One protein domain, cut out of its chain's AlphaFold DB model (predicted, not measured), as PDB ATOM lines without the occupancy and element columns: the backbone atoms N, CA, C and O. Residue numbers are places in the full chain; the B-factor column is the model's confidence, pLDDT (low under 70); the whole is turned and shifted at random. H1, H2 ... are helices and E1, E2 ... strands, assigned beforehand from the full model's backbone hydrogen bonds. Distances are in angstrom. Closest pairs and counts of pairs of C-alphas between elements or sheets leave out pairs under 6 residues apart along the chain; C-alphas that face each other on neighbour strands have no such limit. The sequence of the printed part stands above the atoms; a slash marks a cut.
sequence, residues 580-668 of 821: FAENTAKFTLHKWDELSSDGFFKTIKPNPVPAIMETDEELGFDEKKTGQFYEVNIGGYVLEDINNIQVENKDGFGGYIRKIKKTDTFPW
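What this domain is: This is residues 580 to 668 of the 821 residues of an uncharacterized protein of archaeon (UniProt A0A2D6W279). Little regular structure: a small three-stranded antiparallel sheet, ordered E2, E1, E4, with one short helix, H1, grazing its E4 edge, and long loops around it. The printed part has 89 residues, 31 of them in named elements, in the order E1, E2, E3, H1, E4, E5, class mixed. It is compact, with radius of gyration of the C-alphas 13.0 A and spans 36 by 27 by 25 A.

Where its parts are: E1, residues 586 to 591, spans 16.7 A from C-alpha (152.318, 167.780, 93.771). E2 is residues 613 to 618, 13.4 A; E3 630 to 632, 6.3 A; H1 639 to 646, 10.2 A; E4 656 to 660, 13.1 A. E5, residues 665 to 667, 6.9 A, ends at C-alpha (168.850, 167.633, 88.444).

How they stand to each other: E1 and E4 are antiparallel at 145 degrees; N 588 and O 659 are 2.9 A apart. Hairpin E1 and E2 is antiparallel at 138 degrees; N 589 and O 613, 3.2 A apart, are within hydrogen-bond range. H1, with every O i to N i+4 pair within range, only grazes the sheet; its closest C-alphas to E4 are Asp 641 and Ile 657, 5.4 A. E3 and E5 pair with no named strand.

The domain as a whole: The C-alphas farthest apart, Lys 602 and Glu 623, are 37.3 A apart. The printed part has no cut; links E1 to E2 and E2 to E3 are long. pLDDT is under 70 at residues 593 to 612, 620 to 627, 647 to 648 and 667 to 668.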
ATOM      1  N   PHE A 580     165.670 164.587  92.357       83.31
ATOM      2  CA  PHE A 580     164.892 164.967  93.525       83.31
ATOM      3  C   PHE A 580     163.672 165.794  93.150       83.31
ATOM      4  O   PHE A 580     163.687 166.543  92.171       83.31
ATOM      5  N   ALA A 581     162.627 165.628  93.949       86.94
ATOM      6  CA  ALA A 581     161.461 166.488  94.002       86.94
ATOM      7  C   ALA A 581     161.424 167.203  95.359       86.94
ATOM      8  O   ALA A 581     161.835 166.635  96.379       86.94
ATOM      9  N   GLU A 582     160.947 168.445  95.368       84.81
ATOM     10  CA  GLU A 582     160.674 169.176  96.607       84.81
ATOM     11  C   GLU A 582     159.525 168.514  97.374       84.81
ATOM     12  O   GLU A 582     158.661 167.861  96.791       84.81
ATOM     13  N   ASN A 583     159.496 168.687  98.693       84.31
ATOM     14  CA  ASN A 583     158.407 168.178  99.528       84.31
ATOM     15  C   ASN A 583     157.055 168.837  99.216       84.31
ATOM     16  O   ASN A 583     156.024 168.251  99.525       84.31
ATOM     17  N   THR A 584     157.069 170.018  98.601       84.44
ATOM     18  CA  THR A 584     155.898 170.763  98.119       84.44
ATOM     19  C   THR A 584     155.429 170.312  96.735       84.44
ATOM     20  O   THR A 584     154.382 170.751  96.259       84.44
ATOM     21  N   ALA A 585     156.186 169.452  96.041       87.75
ATOM     22  CA  ALA A 585     155.804 169.032  94.703       87.75
ATOM     23  C   ALA A 585     154.541 168.163  94.763       87.75
ATOM     24  O   ALA A 585     154.453 167.193  95.525       87.75
ATOM     25  N   LYS A 586     153.565 168.526  93.927       90.31
ATOM     26  CA  LYS A 586     152.318 167.780  93.771       90.31
ATOM     27  C   LYS A 586     152.585 166.450  93.081       90.31
ATOM     28  O   LYS A 586     153.406 166.364  92.162       90.31
ATOM     29  N   PHE A 587     151.854 165.420  93.486       91.06
ATOM     30  CA  PHE A 587     152.002 164.086  92.922       91.06
ATOM     31  C   PHE A 587     150.683 163.517  92.401       91.06
ATOM     32  O   PHE A 587     149.584 163.891  92.803       91.06
ATOM     33  N   THR A 588     150.822 162.566  91.485       90.62
ATOM     34  CA  THR A 588     149.731 161.694  91.040       90.62
ATOM     35  C   THR A 588     149.945 160.301  91.612       90.62
ATOM     36  O   THR A 588     151.092 159.851  91.715       90.62
ATOM     37  N   LEU A 589     148.865 159.625  91.998       88.94
ATOM     38  CA  LEU A 589     148.923 158.252  92.498       88.94
ATOM     39  C   LEU A 589     148.766 157.255  91.351       88.94
ATOM     40  O   LEU A 589     147.856 157.374  90.531       88.94
ATOM     41  N   HIS A 590     149.657 156.265  91.313       86.25
ATOM     42  CA  HIS A 590     149.651 155.173  90.336       86.25
ATOM     43  C   HIS A 590     149.571 153.849  91.088       86.25
ATOM     44  O   HIS A 590     150.428 153.575  91.926       86.25
ATOM     45  N   LYS A 591     148.538 153.041  90.836       82.19
ATOM     46  CA  LYS A 591     148.354 151.761  91.530       82.19
ATOM     47  C   LYS A 591     149.455 150.779  91.124       82.19
ATOM     48  O   LYS A 591     149.775 150.666  89.942       82.19
ATOM     49  N   TRP A 592     150.031 150.067  92.092       71.38
ATOM     50  CA  TRP A 592     151.139 149.150  91.815       71.38
ATOM     51  C   TRP A 592     150.722 147.874  91.075       71.38
ATOM     52  O   TRP A 592     151.471 147.399  90.227       71.38
ATOM     53  N   ASP A 593     149.515 147.360  91.335       60.62
ATOM     54  CA  ASP A 593     149.013 146.081  90.791       60.62
ATOM     55  C   ASP A 593     148.975 146.009  89.250       60.62
ATOM     56  O   ASP A 593     148.859 144.927  88.679       60.62
ATOM     57  N   GLU A 594     149.080 147.147  88.561       51.06
ATOM     58  CA  GLU A 594     149.043 147.251  87.098       51.06
ATOM     59  C   GLU A 594     150.428 147.463  86.458       51.06
ATOM     60  O   GLU A 594     150.572 147.405  85.236       51.06
ATOM     61  N   LEU A 595     151.474 147.634  87.275       48.88
ATOM     62  CA  LEU A 595     152.879 147.544  86.876       48.88
ATOM     63  C   LEU A 595     153.313 146.082  87.043       48.88
ATOM     64  O   LEU A 595     153.966 145.716  88.014       48.88
ATOM     65  N   SER A 596     152.847 145.249  86.108       40.12
ATOM     66  CA  SER A 596     152.949 143.782  86.065       40.12
ATOM     67  C   SER A 596     154.124 143.156  86.827       40.12
ATOM     68  O   SER A 596     155.279 143.545  86.654       40.12
ATOM     69  N   SER A 597     153.804 142.068  87.526       38.19
ATOM     70  CA  SER A 597     154.635 141.059  88.205       38.19
ATOM     71  C   SER A 597     155.777 140.409  87.396       38.19
ATOM     72  O   SER A 597     156.337 139.401  87.829       38.19
ATOM     73  N   ASP A 598     156.153 140.962  86.248       40.84
ATOM     74  CA  ASP A 598     157.172 140.414  85.361       40.84
ATOM     75  C   ASP A 598     158.517 141.067  85.674       40.84
ATOM     76  O   ASP A 598     158.888 142.130  85.174       40.84
ATOM     77  N   GLY A 599     159.213 140.416  86.605       45.16
ATOM     78  CA  GLY A 599     160.473 140.863  87.170       45.16
ATOM     79  C   GLY A 599     161.519 141.246  86.123       45.16
ATOM     80  O   GLY A 599     161.797 140.506  85.184       45.16
ATOM     81  N   PHE A 600     162.169 142.378  86.403       41.78
ATOM     82  CA  PHE A 600     163.421 142.835  85.805       41.78
ATOM     83  C   PHE A 600     163.346 143.170  84.302       41.78
ATOM     84  O   PHE A 600     163.863 142.455  83.452       41.78
ATOM     85  N   PHE A 601     162.805 144.357  84.007       41.38
ATOM     86  CA  PHE A 601     163.017 145.116  82.764       41.38
ATOM     87  C   PHE A 601     162.406 144.528  81.472       41.38
ATOM     88  O   PHE A 601     163.118 144.129  80.554       41.38
ATOM     89  N   LYS A 602     161.079 144.628  81.312       38.25
ATOM     90  CA  LYS A 602     160.470 144.885  79.994       38.25
ATOM     91  C   LYS A 602     159.676 146.185  80.043       38.25
ATOM     92  O   LYS A 602     159.092 146.545  81.057       38.25
ATOM     93  N   THR A 603     159.750 146.908  78.938       36.81
ATOM     94  CA  THR A 603     159.156 148.215  78.668       36.81
ATOM     95  C   THR A 603     157.783 148.388  79.310       36.81
ATOM     96  O   THR A 603     156.874 147.607  79.037       36.81
ATOM     97  N   ILE A 604     157.625 149.468  80.085       38.56
ATOM     98  CA  ILE A 604     156.326 150.052  80.427       38.56
ATOM     99  C   ILE A 604     155.628 150.339  79.094       38.56
ATOM    100  O   ILE A 604     155.832 151.388  78.486       38.56
ATOM    101  N   LYS A 605     154.841 149.395  78.584       36.06
ATOM    102  CA  LYS A 605     153.750 149.763  77.698       36.06
ATOM    103  C   LYS A 605     152.660 150.238  78.643       36.06
ATOM    104  O   LYS A 605     152.200 149.420  79.435       36.06
ATOM    105  N   PRO A 606     152.297 151.533  78.637       37.75
ATOM    106  CA  PRO A 606     151.143 151.967  79.395       37.75
ATOM    107  C   PRO A 606     149.950 151.186  78.845       37.75
ATOM    108  O   PRO A 606     149.481 151.464  77.742       37.75
ATOM    109  N   ASN A 607     149.490 150.174  79.579       39.66
ATOM    110  CA  ASN A 607     148.102 149.776  79.445       39.66
ATOM    111  C   ASN A 607     147.269 151.004  79.844       39.66
ATOM    112  O   ASN A 607     147.683 151.746  80.741       39.66
ATOM    113  N   PRO A 608     146.164 151.288  79.138       40.59
ATOM    114  CA  PRO A 608     145.341 152.448  79.428       40.59
ATOM    115  C   PRO A 608     144.868 152.376  80.883       40.59
ATOM    116  O   PRO A 608     144.118 151.489  81.270       40.59
ATOM    117  N   VAL A 609     145.401 153.320  81.650       50.88
ATOM    118  CA  VAL A 609     145.220 153.607  83.071       50.88
ATOM    119  C   VAL A 609     143.754 153.525  83.527       50.88
ATOM    120  O   VAL A 609     142.915 154.254  82.992       50.88
ATOM    121  N   PRO A 610     143.480 152.806  84.625       50.06
ATOM    122  CA  PRO A 610     142.459 153.180  85.602       50.06
ATOM    123  C   PRO A 610     143.065 153.181  87.028       50.06
ATOM    124  O   PRO A 610     143.427 152.152  87.567       50.06
ATOM    125  N   ALA A 611     143.227 154.264  87.779       51.69
ATOM    126  CA  ALA A 611     142.794 155.640  87.688       51.69
ATOM    127  C   ALA A 611     143.950 156.512  88.209       51.69
ATOM    128  O   ALA A 611     144.452 156.285  89.310       51.69
ATOM    129  N   ILE A 612     144.366 157.514  87.431       64.12
ATOM    130  CA  ILE A 612     145.170 158.620  87.958       64.12
ATOM    131  C   ILE A 612     144.243 159.387  88.896       64.12
ATOM    132  O   ILE A 612     143.338 160.080  88.439       64.12
ATOM    133  N   MET A 613     144.444 159.246  90.204       74.06
ATOM    134  CA  MET A 613     143.946 160.260  91.123       74.06
ATOM    135  C   MET A 613     144.964 161.390  91.095       74.06
ATOM    136  O   MET A 613     146.087 161.250  91.591       74.06
ATOM    137  N   GLU A 614     144.598 162.485  90.430       76.31
ATOM    138  CA  GLU A 614     145.271 163.751  90.678       76.31
ATOM    139  C   GLU A 614     145.001 164.120  92.133       76.31
ATOM    140  O   GLU A 614     143.853 164.165  92.574       76.31
ATOM    141  N   THR A 615     146.077 164.306  92.887       77.25
ATOM    142  CA  THR A 615     145.997 164.773  94.264       77.25
ATOM    143  C   THR A 615     146.472 166.218  94.272       77.25
ATOM    144  O   THR A 615     147.451 166.561  93.603       77.25
ATOM    145  N   ASP A 616     145.785 167.071  95.024       79.25
ATOM    146  CA  ASP A 616     146.315 168.389  95.382       79.25
ATOM    147  C   ASP A 616     147.268 168.312  96.586       79.25
ATOM    148  O   ASP A 616     147.756 169.339  97.052       79.25
ATOM    149  N   GLU A 617     147.543 167.099  97.072       83.12
ATOM    150  CA  GLU A 617     148.451 166.848  98.180       83.12
ATOM    151  C   GLU A 617     149.910 167.069  97.764       83.12
ATOM    152  O   GLU A 617     150.354 166.747  96.656       83.12
ATOM    153  N   GLU A 618     150.671 167.625  98.699       83.75
ATOM    154  CA  GLU A 618     152.113 167.776  98.584       83.75
ATOM    155  C   GLU A 618     152.814 166.511  99.098       83.75
ATOM    156  O   GLU A 618     152.348 165.848 100.029       83.75
ATOM    157  N   LEU A 619     153.970 166.178  98.520       80.81
ATOM    158  CA  LEU A 619     154.786 165.019  98.904       80.81
ATOM    159  C   LEU A 619     155.068 164.899 100.419       80.81
ATOM    160  O   LEU A 619     155.256 163.784 100.916       80.81
ATOM    161  N   GLY A 620     155.139 166.031 101.124       65.44
ATOM    162  CA  GLY A 620     155.615 166.178 102.498       65.44
ATOM    163  C   GLY A 620     154.563 166.231 103.609       65.44
ATOM    164  O   GLY A 620     154.865 166.810 104.646       65.44
ATOM    165  N   PHE A 621     153.371 165.643 103.451       55.47
ATOM    166  CA  PHE A 621     152.320 165.672 104.494       55.47
ATOM    167  C   PHE A 621     152.703 164.975 105.829       55.47
ATOM    168  O   PHE A 621     151.979 165.055 106.816       55.47
ATOM    169  N   ASP A 622     153.858 164.304 105.901       60.50
ATOM    170  CA  ASP A 622     154.417 163.796 107.159       60.50
ATOM    171  C   ASP A 622     155.124 164.944 107.905       60.50
ATOM    172  O   ASP A 622     156.215 165.361 107.509       60.50
ATOM    173  N   GLU A 623     154.520 165.452 108.988       51.03
ATOM    174  CA  GLU A 623     155.040 166.570 109.804       51.03
ATOM    175  C   GLU A 623     156.522 166.391 110.196       51.03
ATOM    176  O   GLU A 623     157.260 167.370 110.325       51.03
ATOM    177  N   LYS A 624     156.993 165.139 110.316       56.69
ATOM    178  CA  LYS A 624     158.384 164.790 110.651       56.69
ATOM    179  C   LYS A 624     159.378 164.939 109.494       56.69
ATOM    180  O   LYS A 624     160.583 164.907 109.738       56.69
ATOM    181  N   LYS A 625     158.906 165.064 108.251       58.81
ATOM    182  CA  LYS A 625     159.721 165.103 107.019       58.81
ATOM    183  C   LYS A 625     159.739 166.476 106.338       58.81
ATOM    184  O   LYS A 625     160.233 166.604 105.217       58.81
ATOM    185  N   THR A 626     159.225 167.509 107.000       56.66
ATOM    186  CA  THR A 626     159.239 168.889 106.498       56.66
ATOM    187  C   THR A 626     160.670 169.323 106.128       56.66
ATOM    188  O   THR A 626     161.587 169.280 106.944       56.66
ATOM    189  N   GLY A 627     160.883 169.682 104.854       64.56
ATOM    190  CA  GLY A 627     162.191 170.080 104.312       64.56
ATOM    191  C   GLY A 627     163.065 168.954 103.735       64.56
ATOM    192  O   GLY A 627     164.176 169.233 103.285       64.56
ATOM    193  N   GLN A 628     162.602 167.698 103.714       72.75
ATOM    194  CA  GLN A 628     163.307 166.600 103.039       72.75
ATOM    195  C   GLN A 628     162.841 166.450 101.586       72.75
ATOM    196  O   GLN A 628     161.648 166.410 101.300       72.75
ATOM    197  N   PHE A 629     163.788 166.342 100.660       83.00
ATOM    198  CA  PHE A 629     163.511 166.017  99.263       83.00
ATOM    199  C   PHE A 629     163.026 164.567  99.093       83.00
ATOM    200  O   PHE A 629     163.225 163.719  99.957       83.00
ATOM    201  N   TYR A 630     162.429 164.250  97.947       86.31
ATOM    202  CA  TYR A 630     162.105 162.869  97.579       86.31
ATOM    203  C   TYR A 630     162.930 162.445  96.379       86.31
ATOM    204  O   TYR A 630     162.936 163.134  95.361       86.31
ATOM    205  N   GLU A 631     163.629 161.315  96.492       84.94
ATOM    206  CA  GLU A 631     164.355 160.753  95.356       84.94
ATOM    207  C   GLU A 631     163.358 160.180  94.340       84.94
ATOM    208  O   GLU A 631     162.449 159.430  94.703       84.94
ATOM    209  N   VAL A 632     163.528 160.539  93.070       83.50
ATOM    210  CA  VAL A 632     162.655 160.136  91.966       83.50
ATOM    211  C   VAL A 632     163.456 159.526  90.820       83.50
ATOM    212  O   VAL A 632     164.607 159.892  90.583       83.50
ATOM    213  N   ASN A 633     162.852 158.610  90.064       80.25
ATOM    214  CA  ASN A 633     163.480 158.054  88.865       80.25
ATOM    215  C   ASN A 633     163.366 158.988  87.643       80.25
ATOM    216  O   ASN A 633     162.830 160.097  87.705       80.25
ATOM    217  N   ILE A 634     163.856 158.539  86.482       75.62
ATOM    218  CA  ILE A 634     163.806 159.320  85.228       75.62
ATOM    219  C   ILE A 634     162.364 159.685  84.820       75.62
ATOM    220  O   ILE A 634     162.161 160.720  84.177       75.62
ATOM    221  N   GLY A 635     161.386 158.857  85.197       78.50
ATOM    222  CA  GLY A 635     159.958 159.058  84.948       78.50
ATOM    223  C   GLY A 635     159.228 159.889  86.008       78.50
ATOM    224  O   GLY A 635     158.028 160.108  85.846       78.50
ATOM    225  N   GLY A 636     159.921 160.342  87.058       82.00
ATOM    226  CA  GLY A 636     159.348 161.122  88.157       82.00
ATOM    227  C   GLY A 636     158.693 160.287  89.262       82.00
ATOM    228  O   GLY A 636     158.067 160.861  90.144       82.00
ATOM    229  N   TYR A 637     158.807 158.957  89.243       88.62
ATOM    230  CA  TYR A 637     158.253 158.107  90.304       88.62
ATOM    231  C   TYR A 637     159.133 158.143  91.550       88.62
ATOM    232  O   TYR A 637     160.354 158.040  91.430       88.62
ATOM    233  N   VAL A 638     158.516 158.253  92.726       89.12
ATOM    234  CA  VAL A 638     159.208 158.282  94.018       89.12
ATOM    235  C   VAL A 638     159.816 156.916  94.326       89.12
ATOM    236  O   VAL A 638     159.113 155.912  94.435       89.12
ATOM    237  N   LEU A 639     161.137 156.887  94.509       84.38
ATOM    238  CA  LEU A 639     161.891 155.653  94.737       84.38
ATOM    239  C   LEU A 639     161.601 155.015  96.098       84.38
ATOM    240  O   LEU A 639     161.668 153.797  96.214       84.38
ATOM    241  N   GLU A 640     161.248 155.803  97.120       86.88
ATOM    242  CA  GLU A 640     160.842 155.266  98.431       86.88
ATOM    243  C   GLU A 640     159.642 154.316  98.290       86.88
ATOM    244  O   GLU A 640     159.637 153.241  98.887       86.88
ATOM    245  N   ASP A 641     158.665 154.672  97.452       87.56
ATOM    246  CA  ASP A 641     157.462 153.865  97.241       87.56
ATOM    247  C   ASP A 641     157.796 152.598  96.439       87.56
ATOM    248  O   ASP A 641     157.373 151.506  96.817       87.56
ATOM    249  N   ILE A 642     158.625 152.726  95.391       82.62
ATOM    250  CA  ILE A 642     159.130 151.592  94.594       82.62
ATOM    251  C   ILE A 642     159.873 150.599  95.493       82.62
ATOM    252  O   ILE A 642     159.573 149.406  95.479       82.62
ATOM    253  N   ASN A 643     160.806 151.087  96.315       78.69
ATOM    254  CA  ASN A 643     161.616 150.254  97.198       78.69
ATOM    255  C   ASN A 643     160.764 149.580  98.286       78.69
ATOM    256  O   ASN A 643     160.964 148.397  98.574       78.69
ATOM    257  N   ASN A 644     159.788 150.292  98.862       81.31
ATOM    258  CA  ASN A 644     158.848 149.716  99.829       81.31
ATOM    259  C   ASN A 644     158.119 148.505  99.238       81.31
ATOM    260  O   ASN A 644     157.968 147.494  99.922       81.31
ATOM    261  N   ILE A 645     157.719 148.578  97.968       73.56
ATOM    262  CA  ILE A 645     156.970 147.500  97.329       73.56
ATOM    263  C   ILE A 645     157.889 146.382  96.838       73.56
ATOM    264  O   ILE A 645     157.742 145.236  97.257       73.56
ATOM    265  N   GLN A 646     158.860 146.705  95.981       72.50
ATOM    266  CA  GLN A 646     159.707 145.711  95.314       72.50
ATOM    267  C   GLN A 646     160.702 145.029  96.248       72.50
ATOM    268  O   GLN A 646     161.105 143.890  96.000       72.50
ATOM    269  N   VAL A 647     161.148 145.733  97.289       66.88
ATOM    270  CA  VAL A 647     162.286 145.290  98.100       66.88
ATOM    271  C   VAL A 647     161.869 144.944  99.509       66.88
ATOM    272  O   VAL A 647     162.335 143.946 100.063       66.88
ATOM    273  N   GLU A 648     160.990 145.753 100.096       67.62
ATOM    274  CA  GLU A 648     160.539 145.541 101.468       67.62
ATOM    275  C   GLU A 648     159.268 144.694 101.577       67.62
ATOM    276  O   GLU A 648     158.906 144.322 102.696       67.62
ATOM    277  N   ASN A 649     158.625 144.359 100.450       71.56
ATOM    278  CA  ASN A 649     157.329 143.675 100.402       71.56
ATOM    279  C   ASN A 649     156.282 144.364 101.302       71.56
ATOM    280  O   ASN A 649     155.600 143.712 102.094       71.56
ATOM    281  N   LYS A 650     156.219 145.697 101.239       77.94
ATOM    282  CA  LYS A 650     155.236 146.548 101.922       77.94
ATOM    283  C   LYS A 650     154.321 147.207 100.897       77.94
ATOM    284  O   LYS A 650     154.672 147.324  99.729       77.94
ATOM    285  N   ASP A 651     153.200 147.745 101.357       74.56
ATOM    286  CA  ASP A 651     152.182 148.353 100.495       74.56
ATOM    287  C   ASP A 651     152.566 149.747  99.956       74.56
ATOM    288  O   ASP A 651     151.706 150.605  99.845       74.56
ATOM    289  N   GLY A 652     153.831 150.035  99.627       77.88
ATOM    290  CA  GLY A 652     154.227 151.328  99.038       77.88
ATOM    291  C   GLY A 652     153.664 152.537  99.790       77.88
ATOM    292  O   GLY A 652     153.856 152.662 101.000       77.88
ATOM    293  N   PHE A 653     152.931 153.391  99.071       82.69
ATOM    294  CA  PHE A 653     152.049 154.413  99.635       82.69
ATOM    295  C   PHE A 653     150.586 153.928  99.594       82.69
ATOM    296  O   PHE A 653     149.807 154.319  98.727       82.69
ATOM    297  N   GLY A 654     150.217 152.994 100.478       81.56
ATOM    298  CA  GLY A 654     148.855 152.439 100.552       81.56
ATOM    299  C   GLY A 654     148.403 151.643  99.314       81.56
ATOM    300  O   GLY A 654     147.227 151.668  98.964       81.56
ATOM    301  N   GLY A 655     149.331 150.977  98.625       81.31
ATOM    302  CA  GLY A 655     149.138 150.222  97.382       81.31
ATOM    303  C   GLY A 655     149.499 151.004  96.113       81.31
ATOM    304  O   GLY A 655     149.361 150.486  95.002       81.31
ATOM    305  N   TYR A 656     149.966 152.247  96.265       85.56
ATOM    306  CA  TYR A 656     150.268 153.164  95.168       85.56
ATOM    307  C   TYR A 656     151.730 153.619  95.170       85.56
ATOM    308  O   TYR A 656     152.449 153.512  96.167       85.56
ATOM    309  N   ILE A 657     152.146 154.178  94.035       86.94
ATOM    310  CA  ILE A 657     153.397 154.908  93.842       86.94
ATOM    311  C   ILE A 657     153.086 156.343  93.467       86.94
ATOM    312  O   ILE A 657     152.317 156.611  92.539       86.94
ATOM    313  N   ARG A 658     153.746 157.273  94.152       91.81
ATOM    314  CA  ARG A 658     153.659 158.699  93.854       91.81
ATOM    315  C   ARG A 658     154.517 159.031  92.635       91.81
ATOM    316  O   ARG A 658     155.679 158.630  92.544       91.81
ATOM    317  N   LYS A 659     153.954 159.787  91.691       91.00
ATOM    318  CA  LYS A 659     154.645 160.282  90.494       91.00
ATOM    319  C   LYS A 659     154.583 161.800  90.409       91.00
ATOM    320  O   LYS A 659     153.498 162.382  90.392       91.00
ATOM    321  N   ILE A 660     155.753 162.405  90.274       89.44
ATOM    322  CA  ILE A 660     155.985 163.842  90.158       89.44
ATOM    323  C   ILE A 660     156.106 164.233  88.690       89.44
ATOM    324  O   ILE A 660     156.650 163.487  87.866       89.44
ATOM    325  N   LYS A 661     155.599 165.417  88.338       86.00
ATOM    326  CA  LYS A 661     155.799 165.969  86.996       86.00
ATOM    327  C   LYS A 661     157.287 166.212  86.783       86.00
ATOM    328  O   LYS A 661     157.967 166.765  87.634       86.00
ATOM    329  N   LYS A 662     157.795 165.852  85.607       78.19
ATOM    330  CA  LYS A 662     159.219 166.001  85.268       78.19
ATOM    331  C   LYS A 662     159.726 167.446  85.410       78.19
ATOM    332  O   LYS A 662     160.904 167.637  85.688       78.19
ATOM    333  N   THR A 663     158.854 168.438  85.221       78.75
ATOM    334  CA  THR A 663     159.141 169.870  85.422       78.75
ATOM    335  C   THR A 663     159.415 170.234  86.876       78.75
ATOM    336  O   THR A 663     160.166 171.166  87.127       78.75
ATOM    337  N   ASP A 664     158.849 169.467  87.805       79.31
ATOM    338  CA  ASP A 664     158.914 169.702  89.249       79.31
ATOM    339  C   ASP A 664     160.010 168.822  89.886       79.31
ATOM    340  O   ASP A 664     160.190 168.779  91.102       79.31
ATOM    341  N   THR A 665     160.762 168.103  89.042       77.25
ATOM    342  CA  THR A 665     161.979 167.379  89.410       77.25
ATOM    343  C   THR A 665     163.185 168.173  88.940       77.25
ATOM    344  O   THR A 665     163.218 168.624  87.793       77.25
ATOM    345  N   PHE A 666     164.208 168.301  89.777       72.56
ATOM    346  CA  PHE A 666     165.424 169.023  89.412       72.56
ATOM    347  C   PHE A 666     166.640 168.083  89.389       72.56
ATOM    348  O   PHE A 666     166.814 167.244  90.282       72.56
ATOM    349  N   PRO A 667     167.506 168.180  88.357       57.66
ATOM    350  CA  PRO A 667     168.850 167.633  88.444       57.66
ATOM    351  C   PRO A 667     169.595 168.452  89.505       57.66
ATOM    352  O   PRO A 667     169.624 169.676  89.445       57.66
ATOM    353  N   TRP A 668     170.120 167.773  90.518       59.53
ATOM    354  CA  TRP A 668     170.769 168.337  91.702       59.53
ATOM    355  C   TRP A 668     171.572 169.637  91.469       59.53
ATOM    356  O   TRP A 668     172.454 169.723  90.617       59.53
TER     357      TRP A 668